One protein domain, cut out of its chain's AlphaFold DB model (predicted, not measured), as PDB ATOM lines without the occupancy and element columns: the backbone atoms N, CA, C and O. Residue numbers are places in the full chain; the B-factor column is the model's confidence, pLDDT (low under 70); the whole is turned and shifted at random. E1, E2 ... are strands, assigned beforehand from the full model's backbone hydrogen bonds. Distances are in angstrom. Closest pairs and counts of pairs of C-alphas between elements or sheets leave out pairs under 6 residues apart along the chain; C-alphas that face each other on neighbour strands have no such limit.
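This is residues 10 to 167 of the 716 residues of the protein "EF-hand domain-containing protein" of Deltaproteobacteria bacterium (UniProt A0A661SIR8). Two five-stranded antiparallel sheets lie face to face as a sandwich, their strands running nearly along the same line, at 17 degrees from sheet to sheet. Both sheets are twisted, and the long loop of residues 38 to 56 reaches well beyond one end of the strands. The printed part has 158 residues with ten named strands, E1 to E10 in chain order, and no named helix; the sheets run E5 E4 E3 E2 E9 and E8 E7 E6 E1 E10. The class is all strand, though under half of the residues, 78 of 158, are in named elements. The whole is compact, with a radius of gyration of the C-alphas of 16.8 A and spans of 54 by 37 by 24 A.

In the first sheet, E5 is residues 88 to 95, E4 is 71 to 80 and 28.1 A long, E3 is 57 to 65 and E2 is 29 to 37, both 24.6 A long, and E9 is 142 to 148. E2 bends by 56 degrees at residue 32, and E5 by 57 degrees at residue 91. In the second, E8 is residues 124 to 129, E7 is 116 to 121, E6 is 105 to 112 and 23.2 A long, E1 is 10 to 17 and 23.1 A long, and E10 is 160 to 166. C-alpha 10 is at (137.050, 92.802, 137.904), C-alpha 71 at (143.605, 100.511, 115.597) and C-alpha 166 at (132.491, 89.017, 133.106).

E2 E3 E4 E5 form a meander, each strand the antiparallel neighbour of the one before. In the hairpin E3 and E4, N 58 and O 78 are 2.7 A apart, within hydrogen-bond range. Edge strand E9 is antiparallel to E2, with N 32 and O 145 at 2.9 A. E6 E7 E8 form the other meander; N 118 and O 111 of E7 and E6 are 2.8 A apart. E1 has E6 and E10 as antiparallel neighbours, with N 15 and O 106 at 2.8 A and N 14 and O 163 at 2.9 A. Between the sheets, the closest C-alphas of E3 and E6, Ile 61 and Leu 108, are 7.0 A apart, and those of E4 and E7, Ala 75 and Phe 119, 6.5 A. E5 and E10 are apart.

The two C-alphas farthest apart, those of Asp 20 and Met 47, are 54.1 A apart. The printed part has no cut. The links E1 to E2, E2 to E3, E8 to E9 and E9 to E10 are long. Mean pLDDT of the printed part is 76.8; 47 residues are under 70, among them 38 to 53 and 130 to 146.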
ATOM      1  N   TYR A  10     136.566  93.223 139.208       74.50
ATOM      2  CA  TYR A  10     137.050  92.802 137.904       74.50
ATOM      3  C   TYR A  10     135.975  93.017 136.847       74.50
ATOM      4  O   TYR A  10     134.806  92.662 137.051       74.50
ATOM      5  N   TYR A  11     136.373  93.621 135.734       77.31
ATOM      6  CA  TYR A  11     135.542  93.753 134.552       77.31
ATOM      7  C   TYR A  11     136.362  93.410 133.321       77.31
ATOM      8  O   TYR A  11     137.387  94.045 133.093       77.31
ATOM      9  N   GLU A  12     135.906  92.440 132.539       84.50
ATOM     10  CA  GLU A  12     136.583  91.977 131.329       84.50
ATOM     11  C   GLU A  12     135.583  91.797 130.192       84.50
ATOM     12  O   GLU A  12     134.401  91.530 130.422       84.50
ATOM     13  N   GLY A  13     136.061  91.952 128.964       82.19
ATOM     14  CA  GLY A  13     135.346  91.545 127.767       82.19
ATOM     15  C   GLY A  13     136.299  91.386 126.591       82.19
ATOM     16  O   GLY A  13     137.255  92.155 126.443       82.19
ATOM     17  N   LYS A  14     136.008  90.407 125.737       84.94
ATOM     18  CA  LYS A  14     136.660  90.254 124.439       84.94
ATOM     19  C   LYS A  14     136.079  91.251 123.458       84.94
ATOM     20  O   LYS A  14     134.865  91.429 123.405       84.94
ATOM     21  N   VAL A  15     136.943  91.899 122.692       87.94
ATOM     22  CA  VAL A  15     136.600  92.914 121.701       87.94
ATOM     23  C   VAL A  15     137.213  92.529 120.368       87.94
ATOM     24  O   VAL A  15     138.383  92.162 120.287       87.94
ATOM     25  N   PHE A  16     136.420  92.666 119.314       87.12
ATOM     26  CA  PHE A  16     136.831  92.370 117.949       87.12
ATOM     27  C   PHE A  16     136.342  93.465 117.002       87.12
ATOM     28  O   PHE A  16     135.231  93.965 117.168       87.12
ATOM     29  N   PHE A  17     137.145  93.803 115.992       87.81
ATOM     30  CA  PHE A  17     136.760  94.685 114.886       87.81
ATOM     31  C   PHE A  17     136.918  93.951 113.552       87.81
ATOM     32  O   PHE A  17     138.031  93.559 113.195       87.81
ATOM     33  N   GLU A  18     135.826  93.817 112.792       87.12
ATOM     34  CA  GLU A  18     135.871  93.275 111.427       87.12
ATOM     35  C   GLU A  18     136.607  94.247 110.499       87.12
ATOM     36  O   GLU A  18     136.408  95.468 110.564       87.12
ATOM     37  N   SER A  19     137.419  93.709 109.588       88.19
ATOM     38  CA  SER A  19     138.197  94.499 108.631       88.19
ATOM     39  C   SER A  19     137.368  95.362 107.687       88.19
ATOM     40  O   SER A  19     137.908  96.312 107.120       88.19
ATOM     41  N   ASP A  20     136.076  95.100 107.520       85.94
ATOM     42  CA  ASP A  20     135.191  95.940 106.715       85.94
ATOM     43  C   ASP A  20     134.621  97.157 107.469       85.94
ATOM     44  O   ASP A  20     133.833  97.903 106.886       85.94
ATOM     45  N   SER A  21     135.039  97.376 108.721       85.88
ATOM     46  CA  SER A  21     134.763  98.593 109.488       85.88
ATOM     47  C   SER A  21     135.481  99.804 108.884       85.88
ATOM     48  O   SER A  21     136.685  99.761 108.608       85.88
ATOM     49  N   HIS A  22     134.767 100.921 108.743       84.00
ATOM     50  CA  HIS A  22     135.337 102.205 108.337       84.00
ATOM     51  C   HIS A  22     134.587 103.364 108.982       84.00
ATOM     52  O   HIS A  22     133.372 103.321 109.174       84.00
ATOM     53  N   VAL A  23     135.307 104.436 109.289       83.25
ATOM     54  CA  VAL A  23     134.732 105.617 109.935       83.25
ATOM     55  C   VAL A  23     134.837 106.844 109.048       83.25
ATOM     56  O   VAL A  23     135.650 106.884 108.125       83.25
ATOM     57  N   SER A  24     133.974 107.823 109.300       82.31
ATOM     58  CA  SER A  24     134.024 109.106 108.603       82.31
ATOM     59  C   SER A  24     135.276 109.891 109.022       82.31
ATOM     60  O   SER A  24     135.743 109.713 110.154       82.31
ATOM     61  N   PRO A  25     135.796 110.790 108.167       79.75
ATOM     62  CA  PRO A  25     136.927 111.640 108.522       79.75
ATOM     63  C   PRO A  25     136.715 112.385 109.845       79.75
ATOM     64  O   PRO A  25     135.588 112.760 110.182       79.75
ATOM     65  N   GLU A  26     137.794 112.562 110.609       74.25
ATOM     66  CA  GLU A  26     137.803 113.238 111.925       74.25
ATOM     67  C   GLU A  26     136.891 112.611 113.002       74.25
ATOM     68  O   GLU A  26     136.720 113.171 114.088       74.25
ATOM     69  N   THR A  27     136.312 111.437 112.735       80.00
ATOM     70  CA  THR A  27     135.267 110.864 113.577       80.00
ATOM     71  C   THR A  27     135.599 109.419 113.974       80.00
ATOM     72  O   THR A  27     135.337 108.499 113.207       80.00
ATOM     73  N   PRO A  28     136.173 109.171 115.166       86.00
ATOM     74  CA  PRO A  28     136.686 107.850 115.513       86.00
ATOM     75  C   PRO A  28     135.579 106.840 115.833       86.00
ATOM     76  O   PRO A  28     134.541 107.164 116.424       86.00
ATOM     77  N   GLY A  29     135.850 105.580 115.505       85.88
ATOM     78  CA  GLY A  29     135.058 104.434 115.945       85.88
ATOM     79  C   GLY A  29     135.611 103.910 117.261       85.88
ATOM     80  O   GLY A  29     136.822 103.748 117.378       85.88
ATOM     81  N   VAL A  30     134.759 103.653 118.256       87.81
ATOM     82  CA  VAL A  30     135.225 103.175 119.564       87.81
ATOM     83  C   VAL A  30     134.455 101.948 120.036       87.81
ATOM     84  O   VAL A  30     133.223 101.900 119.988       87.81
ATOM     85  N   ALA A  31     135.190 100.972 120.559       87.06
ATOM     86  CA  ALA A  31     134.640  99.880 121.349       87.06
ATOM     87  C   ALA A  31     135.496  99.717 122.603       87.06
ATOM     88  O   ALA A  31     136.723  99.720 122.530       87.06
ATOM     89  N   GLY A  32     134.857  99.631 123.763       86.94
ATOM     90  CA  GLY A  32     135.574  99.545 125.022       86.94
ATOM     91  C   GLY A  32     134.699  99.243 126.226       86.94
ATOM     92  O   GLY A  32     133.472  99.112 126.143       86.94
ATOM     93  N   LEU A  33     135.376  99.150 127.362       85.56
ATOM     94  CA  LEU A  33     134.805  98.901 128.674       85.56
ATOM     95  C   LEU A  33     134.896 100.178 129.503       85.56
ATOM     96  O   LEU A  33     135.961 100.795 129.560       85.56
ATOM     97  N   SER A  34     133.809 100.558 130.178       84.38
ATOM     98  CA  SER A  34     133.837 101.734 131.050       84.38
ATOM     99  C   SER A  34     132.929 101.602 132.276       84.38
ATOM    100  O   SER A  34     131.939 100.860 132.289       84.38
ATOM    101  N   GLY A  35     133.224 102.371 133.322       79.25
ATOM    102  CA  GLY A  35     132.421 102.379 134.544       79.25
ATOM    103  C   GLY A  35     132.652 103.607 135.416       79.25
ATOM    104  O   GLY A  35     133.717 104.214 135.375       79.25
ATOM    105  N   TRP A  36     131.639 103.957 136.214       72.81
ATOM    106  CA  TRP A  36     131.752 104.984 137.257       72.81
ATOM    107  C   TRP A  36     132.283 104.386 138.562       72.81
ATOM    108  O   TRP A  36     131.845 103.311 138.976       72.81
ATOM    109  N   PHE A  37     133.143 105.139 139.239       71.12
ATOM    110  CA  PHE A  37     133.734 104.877 140.555       71.12
ATOM    111  C   PHE A  37     133.737 106.211 141.359       71.12
ATOM    112  O   PHE A  37     133.774 107.251 140.730       71.12
ATOM    113  N   TYR A  38     133.649 106.252 142.703       66.88
ATOM    114  CA  TYR A  38     133.448 107.508 143.513       66.88
ATOM    115  C   TYR A  38     134.020 107.413 144.948       66.88
ATOM    116  O   TYR A  38     133.967 106.296 145.468       66.88
ATOM    117  N   ASN A  39     134.390 108.444 145.762       53.72
ATOM    118  CA  ASN A  39     134.959 109.847 145.738       53.72
ATOM    119  C   ASN A  39     135.518 110.113 147.162       53.72
ATOM    120  O   ASN A  39     134.997 109.495 148.083       53.72
ATOM    121  N   ASP A  40     136.462 111.055 147.353       46.41
ATOM    122  CA  ASP A  40     137.052 111.536 148.625       46.41
ATOM    123  C   ASP A  40     136.939 113.061 148.931       46.41
ATOM    124  O   ASP A  40     137.236 113.491 150.037       46.41
ATOM    125  N   SER A  41     136.404 113.939 148.073       47.94
ATOM    126  CA  SER A  41     136.148 115.328 148.524       47.94
ATOM    127  C   SER A  41     135.012 115.405 149.566       47.94
ATOM    128  O   SER A  41     134.985 116.313 150.400       47.94
ATOM    129  N   ARG A  42     134.112 114.401 149.560       48.47
ATOM    130  CA  ARG A  42     133.164 114.025 150.635       48.47
ATOM    131  C   ARG A  42     133.028 112.498 150.784       48.47
ATOM    132  O   ARG A  42     131.937 111.972 151.014       48.47
ATOM    133  N   GLY A  43     134.143 111.790 150.632       43.44
ATOM    134  CA  GLY A  43     134.249 110.332 150.754       43.44
ATOM    135  C   GLY A  43     134.585 109.809 152.137       43.44
ATOM    136  O   GLY A  43     134.705 110.604 153.065       43.44
ATOM    137  N   PRO A  44     134.673 108.484 152.333       35.69
ATOM    138  CA  PRO A  44     134.433 107.850 153.627       35.69
ATOM    139  C   PRO A  44     135.598 108.014 154.608       35.69
ATOM    140  O   PRO A  44     136.715 107.555 154.398       35.69
ATOM    141  N   GLY A  45     135.245 108.716 155.687       38.75
ATOM    142  CA  GLY A  45     136.117 109.433 156.615       38.75
ATOM    143  C   GLY A  45     135.614 110.868 156.859       38.75
ATOM    144  O   GLY A  45     135.775 111.407 157.949       38.75
ATOM    145  N   SER A  46     134.914 111.479 155.891       48.81
ATOM    146  CA  SER A  46     134.669 112.934 155.906       48.81
ATOM    147  C   SER A  46     133.452 113.447 156.697       48.81
ATOM    148  O   SER A  46     133.358 114.653 156.912       48.81
ATOM    149  N   MET A  47     132.519 112.603 157.162       46.38
ATOM    150  CA  MET A  47     131.319 113.022 157.929       46.38
ATOM    151  C   MET A  47     130.429 114.112 157.260       46.38
ATOM    152  O   MET A  47     129.629 114.750 157.947       46.38
ATOM    153  N   GLN A  48     130.522 114.342 155.942       45.72
ATOM    154  CA  GLN A  48     129.744 115.374 155.228       45.72
ATOM    155  C   GLN A  48     128.572 114.803 154.403       45.72
ATOM    156  O   GLN A  48     128.593 113.659 153.959       45.72
ATOM    157  N   ASN A  49     127.534 115.621 154.172       49.44
ATOM    158  CA  ASN A  49     126.342 115.226 153.407       49.44
ATOM    159  C   ASN A  49     126.651 115.052 151.903       49.44
ATOM    160  O   ASN A  49     127.260 115.936 151.289       49.44
ATOM    161  N   HIS A  50     126.160 113.946 151.327       54.94
ATOM    162  CA  HIS A  50     126.212 113.586 149.900       54.94
ATOM    163  C   HIS A  50     125.756 114.746 148.992       54.94
ATOM    164  O   HIS A  50     124.672 115.293 149.196       54.94
ATOM    165  N   ASN A  51     126.577 115.123 148.004       55.16
ATOM    166  CA  ASN A  51     126.367 116.282 147.123       55.16
ATOM    167  C   ASN A  51     126.251 115.954 145.621       55.16
ATOM    168  O   ASN A  51     126.303 116.889 144.836       55.16
ATOM    169  N   GLY A  52     126.049 114.702 145.196       65.44
ATOM    170  CA  GLY A  52     125.884 114.351 143.771       65.44
ATOM    171  C   GLY A  52     127.107 113.652 143.168       65.44
ATOM    172  O   GLY A  52     127.663 112.778 143.825       65.44
ATOM    173  N   HIS A  53     127.480 114.014 141.930       67.00
ATOM    174  CA  HIS A  53     128.545 113.382 141.120       67.00
ATOM    175  C   HIS A  53     129.967 113.938 141.338       67.00
ATOM    176  O   HIS A  53     130.919 113.471 140.725       67.00
ATOM    177  N   GLU A  54     130.139 114.953 142.185       72.06
ATOM    178  CA  GLU A  54     131.423 115.643 142.370       72.06
ATOM    179  C   GLU A  54     132.483 114.705 142.963       72.06
ATOM    180  O   GLU A  54     132.376 114.327 144.123       72.06
ATOM    181  N   GLY A  55     133.510 114.350 142.189       71.12
ATOM    182  CA  GLY A  55     134.589 113.428 142.546       71.12
ATOM    183  C   GLY A  55     134.407 111.984 142.062       71.12
ATOM    184  O   GLY A  55     135.231 111.130 142.387       71.12
ATOM    185  N   ASP A  56     133.358 111.712 141.280       76.81
ATOM    186  CA  ASP A  56     133.213 110.468 140.513       76.81
ATOM    187  C   ASP A  56     134.370 110.356 139.518       76.81
ATOM    188  O   ASP A  56     134.631 111.287 138.767       76.81
ATOM    189  N   VAL A  57     135.055 109.221 139.498       79.50
ATOM    190  CA  VAL A  57     136.025 108.827 138.486       79.50
ATOM    191  C   VAL A  57     135.364 107.869 137.498       79.50
ATOM    192  O   VAL A  57     134.911 106.779 137.847       79.50
ATOM    193  N   TRP A  58     135.337 108.265 136.237       85.38
ATOM    194  CA  TRP A  58     135.023 107.420 135.101       85.38
ATOM    195  C   TRP A  58     136.286 106.689 134.651       85.38
ATOM    196  O   TRP A  58     137.245 107.340 134.243       85.38
ATOM    197  N   LEU A  59     136.298 105.358 134.729       86.94
ATOM    198  CA  LEU A  59     137.383 104.525 134.199       86.94
ATOM    199  C   LEU A  59     137.000 103.961 132.846       86.94
ATOM    200  O   LEU A  59     135.836 103.620 132.614       86.94
ATOM    201  N   ASP A  60     137.993 103.843 131.974       89.69
ATOM    202  CA  ASP A  60     137.745 103.581 130.574       89.69
ATOM    203  C   ASP A  60     138.941 102.927 129.877       89.69
ATOM    204  O   ASP A  60     140.064 103.415 129.969       89.69
ATOM    205  N   ILE A  61     138.691 101.838 129.152       92.31
ATOM    206  CA  ILE A  61     139.658 101.201 128.253       92.31
ATOM    207  C   ILE A  61     138.992 100.972 126.900       92.31
ATOM    208  O   ILE A  61     137.919 100.372 126.821       92.31
ATOM    209  N   ARG A  62     139.602 101.482 125.826       91.31
ATOM    210  CA  ARG A  62     139.002 101.485 124.485       91.31
ATOM    211  C   ARG A  62     139.990 101.075 123.411       91.31
ATOM    212  O   ARG A  62     141.151 101.474 123.450       91.31
ATOM    213  N   ILE A  63     139.469 100.384 122.403       92.25
ATOM    214  CA  ILE A  63     140.070 100.258 121.079       92.25
ATOM    215  C   ILE A  63     139.436 101.314 120.166       92.25
ATOM    216  O   ILE A  63     138.207 101.448 120.100       92.25
ATOM    217  N   ILE A  64     140.286 102.087 119.495       91.69
ATOM    218  CA  ILE A  64     139.934 103.243 118.672       91.69
ATOM    219  C   ILE A  64     140.333 102.953 117.224       91.69
ATOM    220  O   ILE A  64     141.507 102.702 116.958       91.69
ATOM    221  N   LEU A  65     139.363 103.023 116.310       90.56
ATOM    222  CA  LEU A  65     139.549 102.946 114.861       90.56
ATOM    223  C   LEU A  65     139.610 104.354 114.265       90.56
ATOM    224  O   LEU A  65     138.649 105.121 114.396       90.56
ATOM    225  N   ASP A  66     140.726 104.674 113.609       88.56
ATOM    226  CA  ASP A  66     140.912 105.934 112.883       88.56
ATOM    227  C   ASP A  66     140.443 105.856 111.413       88.56
ATOM    228  O   ASP A  66     140.109 104.793 110.881       88.56
ATOM    229  N   GLU A  67     140.426 107.006 110.732       85.69
ATOM    230  CA  GLU A  67     140.041 107.135 109.315       85.69
ATOM    231  C   GLU A  67     140.981 106.396 108.341       85.69
ATOM    232  O   GLU A  67     140.586 106.056 107.225       85.69
ATOM    233  N   ASN A  68     142.213 106.099 108.768       87.69
ATOM    234  CA  ASN A  68     143.210 105.351 108.002       87.69
ATOM    235  C   ASN A  68     143.133 103.837 108.258       87.69
ATOM    236  O   ASN A  68     143.939 103.085 107.707       87.69
ATOM    237  N   ARG A  69     142.141 103.389 109.040       85.75
ATOM    238  CA  ARG A  69     141.918 101.999 109.458       85.75
ATOM    239  C   ARG A  69     143.003 101.447 110.390       85.75
ATOM    240  O   ARG A  69     143.175 100.232 110.470       85.75
ATOM    241  N   ASN A  70     143.705 102.317 111.110       89.06
ATOM    242  CA  ASN A  70     144.589 101.903 112.192       89.06
ATOM    243  C   ASN A  70     143.782 101.733 113.480       89.06
ATOM    244  O   ASN A  70     142.897 102.540 113.781       89.06
ATOM    245  N   LEU A  71     144.124 100.701 114.250       91.25
ATOM    246  CA  LEU A  71     143.605 100.511 115.597       91.25
ATOM    247  C   LEU A  71     144.644 100.936 116.632       91.25
ATOM    248  O   LEU A  71     145.835 100.663 116.496       91.25
ATOM    249  N   THR A  72     144.171 101.570 117.698       93.25
ATOM    250  CA  THR A  72     144.966 101.864 118.896       93.25
ATOM    251  C   THR A  72     144.182 101.470 120.138       93.25
ATOM    252  O   THR A  72     142.958 101.585 120.149       93.25
ATOM    253  N   ALA A  73     144.870 101.010 121.182       94.12
ATOM    254  CA  ALA A  73     144.270 100.765 122.488       94.12
ATOM    255  C   ALA A  73     144.730 101.838 123.479       94.12
ATOM    256  O   ALA A  73     145.910 102.199 123.526       94.12
ATOM    257  N   LYS A  74     143.792 102.349 124.278       94.75
ATOM    258  CA  LYS A  74     144.042 103.412 125.254       94.75
ATOM    259  C   LYS A  74     143.279 103.151 126.544       94.75
ATOM    260  O   LYS A  74     142.112 102.759 126.499       94.75
ATOM    261  N   ALA A  75     143.922 103.429 127.669       95.06
ATOM    262  CA  ALA A  75     143.299 103.492 128.982       95.06
ATOM    263  C   ALA A  75     143.229 104.948 129.463       95.06
ATOM    264  O   ALA A  75     144.171 105.722 129.270       95.06
ATOM    265  N   SER A  76     142.120 105.325 130.094       92.75
ATOM    266  CA  SER A  76     141.918 106.663 130.647       92.75
ATOM    267  C   SER A  76     141.058 106.663 131.908       92.75
ATOM    268  O   SER A  76     140.214 105.787 132.112       92.75
ATOM    269  N   ALA A  77     141.258 107.682 132.740       88.94
ATOM    270  CA  ALA A  77     140.421 107.977 133.891       88.94
ATOM    271  C   ALA A  77     140.090 109.474 133.948       88.94
ATOM    272  O   ALA A  77     140.991 110.313 133.864       88.94
ATOM    273  N   THR A  78     138.813 109.801 134.147       87.56
ATOM    274  CA  THR A  78     138.297 111.180 134.162       87.56
ATOM    275  C   THR A  78     137.499 111.424 135.438       87.56
ATOM    276  O   THR A  78     136.607 110.649 135.763       87.56
ATOM    277  N   ARG A  79     137.800 112.493 136.176       84.56
ATOM    278  CA  ARG A  79     137.121 112.871 137.421       84.56
ATOM    279  C   ARG A  79     136.080 113.965 137.174       84.56
ATOM    280  O   ARG A  79     136.410 114.988 136.593       84.56
ATOM    281  N   SER A  80     134.868 113.811 137.692       82.38
ATOM    282  CA  SER A  80     133.853 114.866 137.748       82.38
ATOM    283  C   SER A  80     134.205 115.912 138.808       82.38
ATOM    284  O   SER A  80     134.478 115.578 139.958       82.38
ATOM    285  N   ASP A  81     134.185 117.190 138.447       79.31
ATOM    286  CA  ASP A  81     134.538 118.309 139.327       79.31
ATOM    287  C   ASP A  81     133.308 119.040 139.888       79.31
ATOM    288  O   ASP A  81     133.450 120.026 140.614       79.31
ATOM    289  N   ASN A  82     132.086 118.597 139.558       76.94
ATOM    290  CA  ASN A  82     130.870 119.187 140.112       76.94
ATOM    291  C   ASN A  82     129.707 118.198 140.296       76.94
ATOM    292  O   ASN A  82     129.615 117.138 139.684       76.94
ATOM    293  N   ALA A  83     128.763 118.593 141.149       71.44
ATOM    294  CA  ALA A  83     127.605 117.790 141.538       71.44
ATOM    295  C   ALA A  83     126.700 117.354 140.370       71.44
ATOM    296  O   ALA A  83     126.011 116.337 140.475       71.44
ATOM    297  N   GLU A  84     126.681 118.132 139.284       74.62
ATOM    298  CA  GLU A  84     125.804 117.948 138.121       74.62
ATOM    299  C   GLU A  84     126.459 117.142 136.983       74.62
ATOM    300  O   GLU A  84     125.809 116.918 135.963       74.62
ATOM    301  N   ASN A  85     127.713 116.697 137.148       72.00
ATOM    302  CA  ASN A  85     128.503 116.003 136.123       72.00
ATOM    303  C   ASN A  85     128.614 116.786 134.799       72.00
ATOM    304  O   ASN A  85     128.486 116.228 133.708       72.00
ATOM    305  N   SER A  86     128.780 118.106 134.900       78.12
ATOM    306  CA  SER A  86     128.936 119.019 133.760       78.12
ATOM    307  C   SER A  86     130.339 119.626 133.647       78.12
ATOM    308  O   SER A  86     130.624 120.300 132.658       78.12
ATOM    309  N   LEU A  87     131.209 119.388 134.635       82.31
ATOM    310  CA  LEU A  87     132.632 119.738 134.625       82.31
ATOM    311  C   LEU A  87     133.450 118.487 134.959       82.31
ATOM    312  O   LEU A  87     133.139 117.820 135.943       82.31
ATOM    313  N   GLU A  88     134.470 118.183 134.158       84.69
ATOM    314  CA  GLU A  88     135.286 116.965 134.253       84.69
ATOM    315  C   GLU A  88     136.780 117.291 134.019       84.69
ATOM    316  O   GLU A  88     137.104 118.178 133.223       84.69
ATOM    317  N   THR A  89     137.682 116.571 134.696       86.12
ATOM    318  CA  THR A  89     139.150 116.653 134.577       86.12
ATOM    319  C   THR A  89     139.737 115.273 134.279       86.12
ATOM    320  O   THR A  89     139.526 114.333 135.046       86.12
ATOM    321  N   ASP A  90     140.548 115.151 133.229       88.12
ATOM    322  CA  ASP A  90     141.302 113.924 132.940       88.12
ATOM    323  C   ASP A  90     142.481 113.764 133.913       88.12
ATOM    324  O   ASP A  90     143.306 114.667 134.069       88.12
ATOM    325  N   ILE A  91     142.550 112.615 134.591       85.69
ATOM    326  CA  ILE A  91     143.565 112.307 135.617       85.69
ATOM    327  C   ILE A  91     144.529 111.192 135.194       85.69
ATOM    328  O   ILE A  91     145.603 111.058 135.775       85.69
ATOM    329  N   PHE A  92     144.172 110.414 134.171       90.25
ATOM    330  CA  PHE A  92     145.025 109.386 133.583       90.25
ATOM    331  C   PHE A  92     144.697 109.223 132.101       90.25
ATOM    332  O   PHE A  92     143.527 109.129 131.737       90.25
ATOM    333  N   GLU A  93     145.724 109.152 131.258       94.44
ATOM    334  CA  GLU A  93     145.600 108.776 129.851       94.44
ATOM    335  C   GLU A  93     146.914 108.144 129.376       94.44
ATOM    336  O   GLU A  93     147.958 108.795 129.409       94.44
ATOM    337  N   GLN A  94     146.868 106.883 128.942       96.12
ATOM    338  CA  GLN A  94     148.025 106.176 128.386       96.12
ATOM    339  C   GLN A  94     147.613 105.210 127.269       96.12
ATOM    340  O   GLN A  94     146.526 104.629 127.291       96.12
ATOM    341  N   TYR A  95     148.506 105.045 126.293       95.25
ATOM    342  CA  TYR A  95     148.343 104.120 125.172       95.25
ATOM    343  C   TYR A  95     149.104 102.826 125.445       95.25
ATOM    344  O   TYR A  95     150.207 102.861 125.988       95.25
ATOM    345  N   PHE A  96     148.524 101.706 125.027       94.56
ATOM    346  CA  PHE A  96     149.221 100.424 124.993       94.56
ATOM    347  C   PHE A  96     150.228 100.419 123.835       94.56
ATOM    348  O   PHE A  96     149.990 101.025 122.787       94.56
ATOM    349  N   SER A  97     151.371  99.772 124.044       88.12
ATOM    350  CA  SER A  97     152.482  99.723 123.093       88.12
ATOM    351  C   SER A  97     152.382  98.555 122.105       88.12
ATOM    352  O   SER A  97     152.984  98.611 121.029       88.12
ATOM    353  N   GLY A  98     151.605  97.521 122.436       83.75
ATOM    354  CA  GLY A  98     151.352  96.367 121.582       83.75
ATOM    355  C   GLY A  98     150.535  96.704 120.323       83.75
ATOM    356  O   GLY A  98     149.646  97.560 120.357       83.75
ATOM    357  N   PRO A  99     150.796  96.031 119.185       83.12
ATOM    358  CA  PRO A  99     150.057  96.273 117.950       83.12
ATOM    359  C   PRO A  99     148.605  95.773 118.047       83.12
ATOM    360  O   PRO A  99     148.353  94.602 118.344       83.12
ATOM    361  N   ILE A 100     147.652  96.647 117.709       89.19
ATOM    362  CA  ILE A 100     146.227  96.315 117.599       89.19
ATOM    363  C   ILE A 100     145.845  96.236 116.115       89.19
ATOM    364  O   ILE A 100     146.120  97.160 115.352       89.19
ATOM    365  N   ASN A 101     145.227  95.135 115.690       91.12
ATOM    366  CA  ASN A 101     144.944  94.825 114.290       91.12
ATOM    367  C   ASN A 101     143.466  94.481 114.083       91.12
ATOM    368  O   ASN A 101     142.806  93.941 114.967       91.12
ATOM    369  N   LEU A 102     142.951  94.788 112.893       89.81
ATOM    370  CA  LEU A 102     141.639  94.310 112.454       89.81
ATOM    371  C   LEU A 102     141.648  92.780 112.328       89.81
ATOM    372  O   LEU A 102     142.700  92.183 112.097       89.81
ATOM    373  N   ASP A 103     140.472  92.164 112.438       89.56
ATOM    374  CA  ASP A 103     140.277  90.709 112.397       89.56
ATOM    375  C   ASP A 103     141.052  89.925 113.480       89.56
ATOM    376  O   ASP A 103     141.338  88.738 113.319       89.56
ATOM    377  N   ALA A 104     141.364  90.579 114.602       86.31
ATOM    378  CA  ALA A 104     141.962  89.968 115.784       86.31
ATOM    379  C   ALA A 104     141.122  90.256 117.038       86.31
ATOM    380  O   ALA A 104     140.503  91.315 117.169       86.31
ATOM    381  N   GLU A 105     141.088  89.282 117.946       89.69
ATOM    382  CA  GLU A 105     140.401  89.380 119.232       89.69
ATOM    383  C   GLU A 105     141.345  89.954 120.292       89.69
ATOM    384  O   GLU A 105     142.516  89.572 120.375       89.69
ATOM    385  N   TYR A 106     140.821  90.865 121.106       89.75
ATOM    386  CA  TYR A 106     141.541  91.498 122.203       89.75
ATOM    387  C   TYR A 106     140.741  91.387 123.492       89.75
ATOM    388  O   TYR A 106     139.568  91.754 123.534       89.75
ATOM    389  N   VAL A 107     141.382  90.931 124.560       90.06
ATOM    390  CA  VAL A 107     140.810  90.908 125.903       90.06
ATOM    391  C   VAL A 107     141.118  92.240 126.571       90.06
ATOM    392  O   VAL A 107     142.281  92.574 126.789       90.06
ATOM    393  N   LEU A 108     140.082  93.013 126.885       90.81
ATOM    394  CA  LEU A 108     140.218  94.238 127.668       90.81
ATOM    395  C   LEU A 108     139.782  93.965 129.104       90.81
ATOM    396  O   LEU A 108     138.734  93.351 129.303       90.81
ATOM    397  N   SER A 109     140.518  94.469 130.098       88.56
ATOM    398  CA  SER A 109     140.078  94.398 131.495       88.56
ATOM    399  C   SER A 109     140.371  95.659 132.307       88.56
ATOM    400  O   SER A 109     141.375  96.339 132.092       88.56
ATOM    401  N   ILE A 110     139.510  95.932 133.293       87.19
ATOM    402  CA  ILE A 110     139.718  96.920 134.360       87.19
ATOM    403  C   ILE A 110     139.666  96.183 135.699       87.19
ATOM    404  O   ILE A 110     138.638  95.606 136.064       87.19
ATOM    405  N   GLU A 111     140.768  96.229 136.439       84.31
ATOM    406  CA  GLU A 111     140.919  95.624 137.760       84.31
ATOM    407  C   GLU A 111     141.196  96.727 138.787       84.31
ATOM    408  O   GLU A 111     142.161  97.480 138.667       84.31
ATOM    409  N   VAL A 112     140.332  96.849 139.798       77.56
ATOM    410  CA  VAL A 112     140.508  97.825 140.886       77.56
ATOM    411  C   VAL A 112     140.964  97.093 142.142       77.56
ATOM    412  O   VAL A 112     140.242  96.237 142.664       77.56
ATOM    413  N   ARG A 113     142.156  97.454 142.622       75.12
ATOM    414  CA  ARG A 113     142.799  96.971 143.851       75.12
ATOM    415  C   ARG A 113     142.792  98.065 144.921       75.12
ATOM    416  O   ARG A 113     142.395  99.198 144.664       75.12
ATOM    417  N   ALA A 114     143.253  97.733 146.129       65.94
ATOM    418  CA  ALA A 114     143.206  98.630 147.287       65.94
ATOM    419  C   ALA A 114     143.845 100.016 147.041       65.94
ATOM    420  O   ALA A 114     143.273 101.015 147.471       65.94
ATOM    421  N   LEU A 115     144.988 100.085 146.347       71.06
ATOM    422  CA  LEU A 115     145.711 101.333 146.038       71.06
ATOM    423  C   LEU A 115     146.177 101.416 144.572       71.06
ATOM    424  O   LEU A 115     147.084 102.174 144.238       71.06
ATOM    425  N   GLU A 116     145.566 100.641 143.679       82.25
ATOM    426  CA  GLU A 116     145.969 100.565 142.274       82.25
ATOM    427  C   GLU A 116     144.764 100.288 141.367       82.25
ATOM    428  O   GLU A 116     143.874  99.513 141.721       82.25
ATOM    429  N   ILE A 117     144.751 100.902 140.183       85.25
ATOM    430  CA  ILE A 117     143.875 100.520 139.071       85.25
ATOM    431  C   ILE A 117     144.749  99.941 137.965       85.25
ATOM    432  O   ILE A 117     145.668 100.605 137.493       85.25
ATOM    433  N   LEU A 118     144.430  98.726 137.533       88.69
ATOM    434  CA  LEU A 118     145.141  98.019 136.481       88.69
ATOM    435  C   LEU A 118     144.244  97.879 135.246       88.69
ATOM    436  O   LEU A 118     143.154  97.308 135.303       88.69
ATOM    437  N   PHE A 119     144.719  98.404 134.123       92.44
ATOM    438  CA  PHE A 119     144.106  98.264 132.807       92.44
ATOM    439  C   PHE A 119     144.902  97.243 132.003       92.44
ATOM    440  O   PHE A 119     146.123  97.372 131.916       92.44
ATOM    441  N   LYS A 120     144.239  96.259 131.391       92.44
ATOM    442  CA  LYS A 120     144.917  95.262 130.551       92.44
ATOM    443  C   LYS A 120     144.336  95.208 129.154       92.44
ATOM    444  O   LYS A 120     143.120  95.296 128.987       92.44
ATOM    445  N   CYS A 121     145.219  95.034 128.183       92.38
ATOM    446  CA  CYS A 121     144.894  94.690 126.810       92.38
ATOM    447  C   CYS A 121     145.723  93.452 126.448       92.38
ATOM    448  O   CYS A 121     146.927  93.563 126.211       92.38
ATOM    449  N   ASN A 122     145.091  92.276 126.435       89.94
ATOM    450  CA  ASN A 122     145.771  90.977 126.448       89.94
ATOM    451  C   ASN A 122     146.786  90.903 127.613       89.94
ATOM    452  O   ASN A 122     146.411  91.135 128.762       89.94
ATOM    453  N   ASP A 123     148.058  90.621 127.317       85.38
ATOM    454  CA  ASP A 123     149.127  90.467 128.312       85.38
ATOM    455  C   ASP A 123     149.762  91.805 128.738       85.38
ATOM    456  O   ASP A 123     150.482  91.871 129.737       85.38
ATOM    457  N   GLU A 124     149.507  92.894 128.003       91.88
ATOM    458  CA  GLU A 124     150.060  94.210 128.331       91.88
ATOM    459  C   GLU A 124     149.214  94.904 129.404       91.88
ATOM    460  O   GLU A 124     147.983  94.938 129.327       91.88
ATOM    461  N   SER A 125     149.882  95.483 130.404       92.44
ATOM    462  CA  SER A 125     149.243  96.109 131.562       92.44
ATOM    463  C   SER A 125     149.697  97.556 131.754       92.44
ATOM    464  O   SER A 125     150.890  97.848 131.734       92.44
ATOM    465  N   LEU A 126     148.741  98.447 132.014       94.00
ATOM    466  CA  LEU A 126     148.971  99.832 132.418       94.00
ATOM    467  C   LEU A 126     148.391 100.050 133.814       94.00
ATOM    468  O   LEU A 126     147.236  99.712 134.073       94.00
ATOM    469  N   SER A 127     149.191 100.627 134.708       89.88
ATOM    470  CA  SER A 127     148.810 100.863 136.101       89.88
ATOM    471  C   SER A 127     148.635 102.355 136.387       89.88
ATOM    472  O   SER A 127     149.434 103.189 135.953       89.88
ATOM    473  N   TYR A 128     147.584 102.679 137.138       86.31
ATOM    474  CA  TYR A 128     147.369 103.985 137.742       86.31
ATOM    475  C   TYR A 128     147.366 103.849 139.275       86.31
ATOM    476  O   TYR A 128     146.430 103.262 139.833       86.31
ATOM    477  N   PRO A 129     148.389 104.380 139.973       78.12
ATOM    478  CA  PRO A 129     148.452 104.318 141.425       78.12
ATOM    479  C   PRO A 129     147.418 105.255 142.058       78.12
ATOM    480  O   PRO A 129     147.218 106.388 141.616       78.12
ATOM    481  N   LEU A 130     146.785 104.796 143.133       69.88
ATOM    482  CA  LEU A 130     145.818 105.565 143.908       69.88
ATOM    483  C   LEU A 130     146.470 106.083 145.190       69.88
ATOM    484  O   LEU A 130     147.166 105.357 145.893       69.88
ATOM    485  N   THR A 131     146.209 107.343 145.534       63.12
ATOM    486  CA  THR A 131     146.702 107.944 146.784       63.12
ATOM    487  C   THR A 131     145.800 107.657 147.985       63.12
ATOM    488  O   THR A 131     146.208 107.883 149.121       63.12
ATOM    489  N   THR A 132     144.570 107.187 147.751       59.38
ATOM    490  CA  THR A 132     143.595 106.805 148.779       59.38
ATOM    491  C   THR A 132     142.776 105.585 148.324       59.38
ATOM    492  O   THR A 132     142.594 105.396 147.119       59.38
ATOM    493  N   PRO A 133     142.278 104.742 149.252       56.12
ATOM    494  CA  PRO A 133     141.450 103.586 148.900       56.12
ATOM    495  C   PRO A 133     140.131 103.962 148.204       56.12
ATOM    496  O   PRO A 133     139.484 104.947 148.564       56.12
ATOM    497  N   VAL A 134     139.698 103.143 147.239       59.72
ATOM    498  CA  VAL A 134     138.485 103.363 146.421       59.72
ATOM    499  C   VAL A 134     137.280 102.579 146.960       59.72
ATOM    500  O   VAL A 134     137.419 101.532 147.589       59.72
ATOM    501  N   TYR A 135     136.065 103.078 146.705       59.25
ATOM    502  CA  TYR A 135     134.804 102.477 147.152       59.25
ATOM    503  C   TYR A 135     133.983 101.921 145.988       59.25
ATOM    504  O   TYR A 135     134.046 102.416 144.863       59.25
ATOM    505  N   LYS A 136     133.147 100.909 146.275       55.12
ATOM    506  CA  LYS A 136     132.149 100.417 145.311       55.12
ATOM    507  C   LYS A 136     131.203 101.576 144.932       55.12
ATOM    508  O   LYS A 136     130.745 102.285 145.833       55.12
ATOM    509  N   PRO A 137     130.887 101.774 143.640       54.94
ATOM    510  CA  PRO A 137     130.069 102.898 143.191       54.94
ATOM    511  C   PRO A 137     128.681 102.921 143.847       54.94
ATOM    512  O   PRO A 137     128.092 101.880 144.142       54.94
ATOM    513  N   TYR A 138     128.122 104.125 144.028       48.25
ATOM    514  CA  TYR A 138     126.808 104.355 144.657       48.25
ATOM    515  C   TYR A 138     125.630 103.709 143.885       48.25
ATOM    516  O   TYR A 138     124.512 103.614 144.395       48.25
ATOM    517  N   ARG A 139     125.868 103.215 142.660       52.50
ATOM    518  CA  ARG A 139     124.944 102.408 141.846       52.50
ATOM    519  C   ARG A 139     125.720 101.362 141.038       52.50
ATOM    520  O   ARG A 139     126.884 101.580 140.723       52.50
ATOM    521  N   ASN A 140     125.047 100.295 140.597       53.78
ATOM    522  CA  ASN A 140     125.583  99.283 139.665       53.78
ATOM    523  C   ASN A 140     125.767  99.828 138.223       53.78
ATOM    524  O   ASN A 140     125.359  99.193 137.254       53.78
ATOM    525  N   ASN A 141     126.334 101.025 138.054       56.25
ATOM    526  CA  ASN A 141     126.512 101.685 136.759       56.25
ATOM    527  C   ASN A 141     127.793 101.197 136.054       56.25
ATOM    528  O   ASN A 141     128.756 101.948 135.913       56.25
ATOM    529  N   LYS A 142     127.787  99.942 135.593       65.12
ATOM    530  CA  LYS A 142     128.815  99.374 134.702       65.12
ATOM    531  C   LYS A 142     128.314  99.428 133.258       65.12
ATOM    532  O   LYS A 142     127.118  99.214 133.041       65.12
ATOM    533  N   ARG A 143     129.167  99.746 132.277       66.12
ATOM    534  CA  ARG A 143     128.745  99.846 130.870       66.12
ATOM    535  C   ARG A 143     129.756  99.206 129.918       66.12
ATOM    536  O   ARG A 143     130.895  99.646 129.827       66.12
ATOM    537  N   LEU A 144     129.267  98.257 129.121       66.50
ATOM    538  CA  LEU A 144     129.862  97.944 127.823       66.50
ATOM    539  C   LEU A 144     129.495  99.069 126.866       66.50
ATOM    540  O   LEU A 144     128.317  99.444 126.796       66.50
ATOM    541  N   MET A 145     130.462  99.598 126.122       67.94
ATOM    542  CA  MET A 145     130.167 100.581 125.090       67.94
ATOM    543  C   MET A 145     130.760 100.193 123.739       67.94
ATOM    544  O   MET A 145     131.964 100.041 123.573       67.94
ATOM    545  N   SER A 146     129.886 100.121 122.737       65.81
ATOM    546  CA  SER A 146     130.256 100.354 121.344       65.81
ATOM    547  C   SER A 146     129.642 101.686 120.941       65.81
ATOM    548  O   SER A 146     128.440 101.900 121.142       65.81
ATOM    549  N   ARG A 147     130.453 102.618 120.440       70.12
ATOM    550  CA  ARG A 147     129.969 103.916 119.971       70.12
ATOM    551  C   ARG A 147     130.643 104.275 118.657       70.12
ATOM    552  O   ARG A 147     131.858 104.222 118.516       70.12
ATOM    553  N   ILE A 148     129.816 104.704 117.714       65.50
ATOM    554  CA  ILE A 148     130.251 105.274 116.447       65.50
ATOM    555  C   ILE A 148     129.806 106.723 116.471       65.50
ATOM    556  O   ILE A 148     128.617 107.010 116.638       65.50
ATOM    557  N   TYR A 149     130.758 107.632 116.339       69.81
ATOM    558  CA  TYR A 149     130.444 108.996 115.970       69.81
ATOM    559  C   TYR A 149     130.403 108.999 114.433       69.81
ATOM    560  O   TYR A 149     131.263 108.408 113.788       69.81
ATOM    561  N   ALA A 150     129.375 109.576 113.827       59.31
ATOM    562  CA  ALA A 150     129.321 109.769 112.382       59.31
ATOM    563  C   ALA A 150     128.880 111.209 112.139       59.31
ATOM    564  O   ALA A 150     127.887 111.649 112.727       59.31
ATOM    565  N   ASP A 151     129.619 111.947 111.311       60.28
ATOM    566  CA  ASP A 151     129.162 113.251 110.836       60.28
ATOM    567  C   ASP A 151     127.829 113.055 110.077       60.28
ATOM    568  O   ASP A 151     127.746 112.134 109.256       60.28
ATOM    569  N   PRO A 152     126.771 113.859 110.320       55.56
ATOM    570  CA  PRO A 152     125.476 113.800 109.626       55.56
ATOM    571  C   PRO A 152     125.468 113.800 108.076       55.56
ATOM    572  O   PRO A 152     124.380 113.819 107.495       55.56
ATOM    573  N   GLY A 153     126.617 113.758 107.393       59.41
ATOM    574  CA  GLY A 153     126.744 113.675 105.933       59.41
ATOM    575  C   GLY A 153     127.472 112.445 105.359       59.41
ATOM    576  O   GLY A 153     127.448 112.280 104.141       59.41
ATOM    577  N   GLU A 154     128.084 111.579 106.176       58.97
ATOM    578  CA  GLU A 154     128.981 110.493 105.723       58.97
ATOM    579  C   GLU A 154     128.515 109.097 106.199       58.97
ATOM    580  O   GLU A 154     127.885 108.958 107.247       58.97
ATOM    581  N   SER A 155     128.818 108.040 105.432       65.19
ATOM    582  CA  SER A 155     128.336 106.662 105.658       65.19
ATOM    583  C   SER A 155     129.371 105.748 106.337       65.19
ATOM    584  O   SER A 155     129.713 104.697 105.788       65.19
ATOM    585  N   GLY A 156     129.900 106.146 107.495       67.75
ATOM    586  CA  GLY A 156     130.758 105.292 108.328       67.75
ATOM    587  C   GLY A 156     129.971 104.209 109.081       67.75
ATOM    588  O   GLY A 156     128.824 104.433 109.475       67.75
ATOM    589  N   TYR A 157     130.575 103.040 109.298       71.31
ATOM    590  CA  TYR A 157     130.071 102.015 110.214       71.31
ATOM    591  C   TYR A 157     131.216 101.204 110.844       71.31
ATOM    592  O   TYR A 157     132.226 100.909 110.211       71.31
ATOM    593  N   VAL A 158     131.032 100.794 112.099       75.44
ATOM    594  CA  VAL A 158     131.920  99.869 112.814       75.44
ATOM    595  C   VAL A 158     131.172  98.563 113.009       75.44
ATOM    596  O   VAL A 158     130.052  98.563 113.527       75.44
ATOM    597  N   LYS A 159     131.800  97.456 112.625       80.25
ATOM    598  CA  LYS A 159     131.354  96.113 112.973       80.25
ATOM    599  C   LYS A 159     132.273  95.565 114.048       80.25
ATOM    600  O   LYS A 159     133.373  95.090 113.775       80.25
ATOM    601  N   ALA A 160     131.805  95.696 115.281       77.88
ATOM    602  CA  ALA A 160     132.483  95.185 116.454       77.88
ATOM    603  C   ALA A 160     131.500  94.404 117.317       77.88
ATOM    604  O   ALA A 160     130.320  94.759 117.410       77.88
ATOM    605  N   TRP A 161     131.995  93.357 117.961       77.88
ATOM    606  CA  TRP A 161     131.235  92.569 118.919       77.88
ATOM    607  C   TRP A 161     132.003  92.438 120.231       77.88
ATOM    608  O   TRP A 161     133.216  92.649 120.284       77.88
ATOM    609  N   PHE A 162     131.243  92.148 121.285       76.00
ATOM    610  CA  PHE A 162     131.756  91.818 122.604       76.00
ATOM    611  C   PHE A 162     131.373  90.382 122.934       76.00
ATOM    612  O   PHE A 162     130.220  90.010 122.702       76.00
ATOM    613  N   ASP A 163     132.303  89.624 123.504       72.19
ATOM    614  CA  ASP A 163     132.052  88.274 124.020       72.19
ATOM    615  C   ASP A 163     132.720  88.073 125.391       72.19
ATOM    616  O   ASP A 163     133.516  88.913 125.822       72.19
ATOM    617  N   ASP A 164     132.348  87.004 126.099       64.31
ATOM    618  CA  ASP A 164     132.876  86.619 127.422       64.31
ATOM    619  C   ASP A 164     132.892  87.754 128.467       64.31
ATOM    620  O   ASP A 164     133.810  87.892 129.275       64.31
ATOM    621  N   VAL A 165     131.856  88.602 128.474       67.38
ATOM    622  CA  VAL A 165     131.810  89.746 129.395       67.38
ATOM    623  C   VAL A 165     131.542  89.289 130.829       67.38
ATOM    624  O   VAL A 165     130.422  88.899 131.170       67.38
ATOM    625  N   SER A 166     132.547  89.421 131.697       64.69
ATOM    626  CA  SER A 166     132.491  89.017 133.106       64.69
ATOM    627  C   SER A 166     132.526  90.231 134.043       64.69
ATOM    628  O   SER A 166     133.209  91.223 133.796       64.69
ATOM    629  N   VAL A 167     131.707  90.206 135.106       61.25
ATOM    630  CA  VAL A 167     131.409  91.407 135.915       61.25
ATOM    631  C   VAL A 167     131.612  91.230 137.426       61.25
ATOM    632  O   VAL A 167     131.586  92.235 138.144       61.25
TER     633      VAL A 167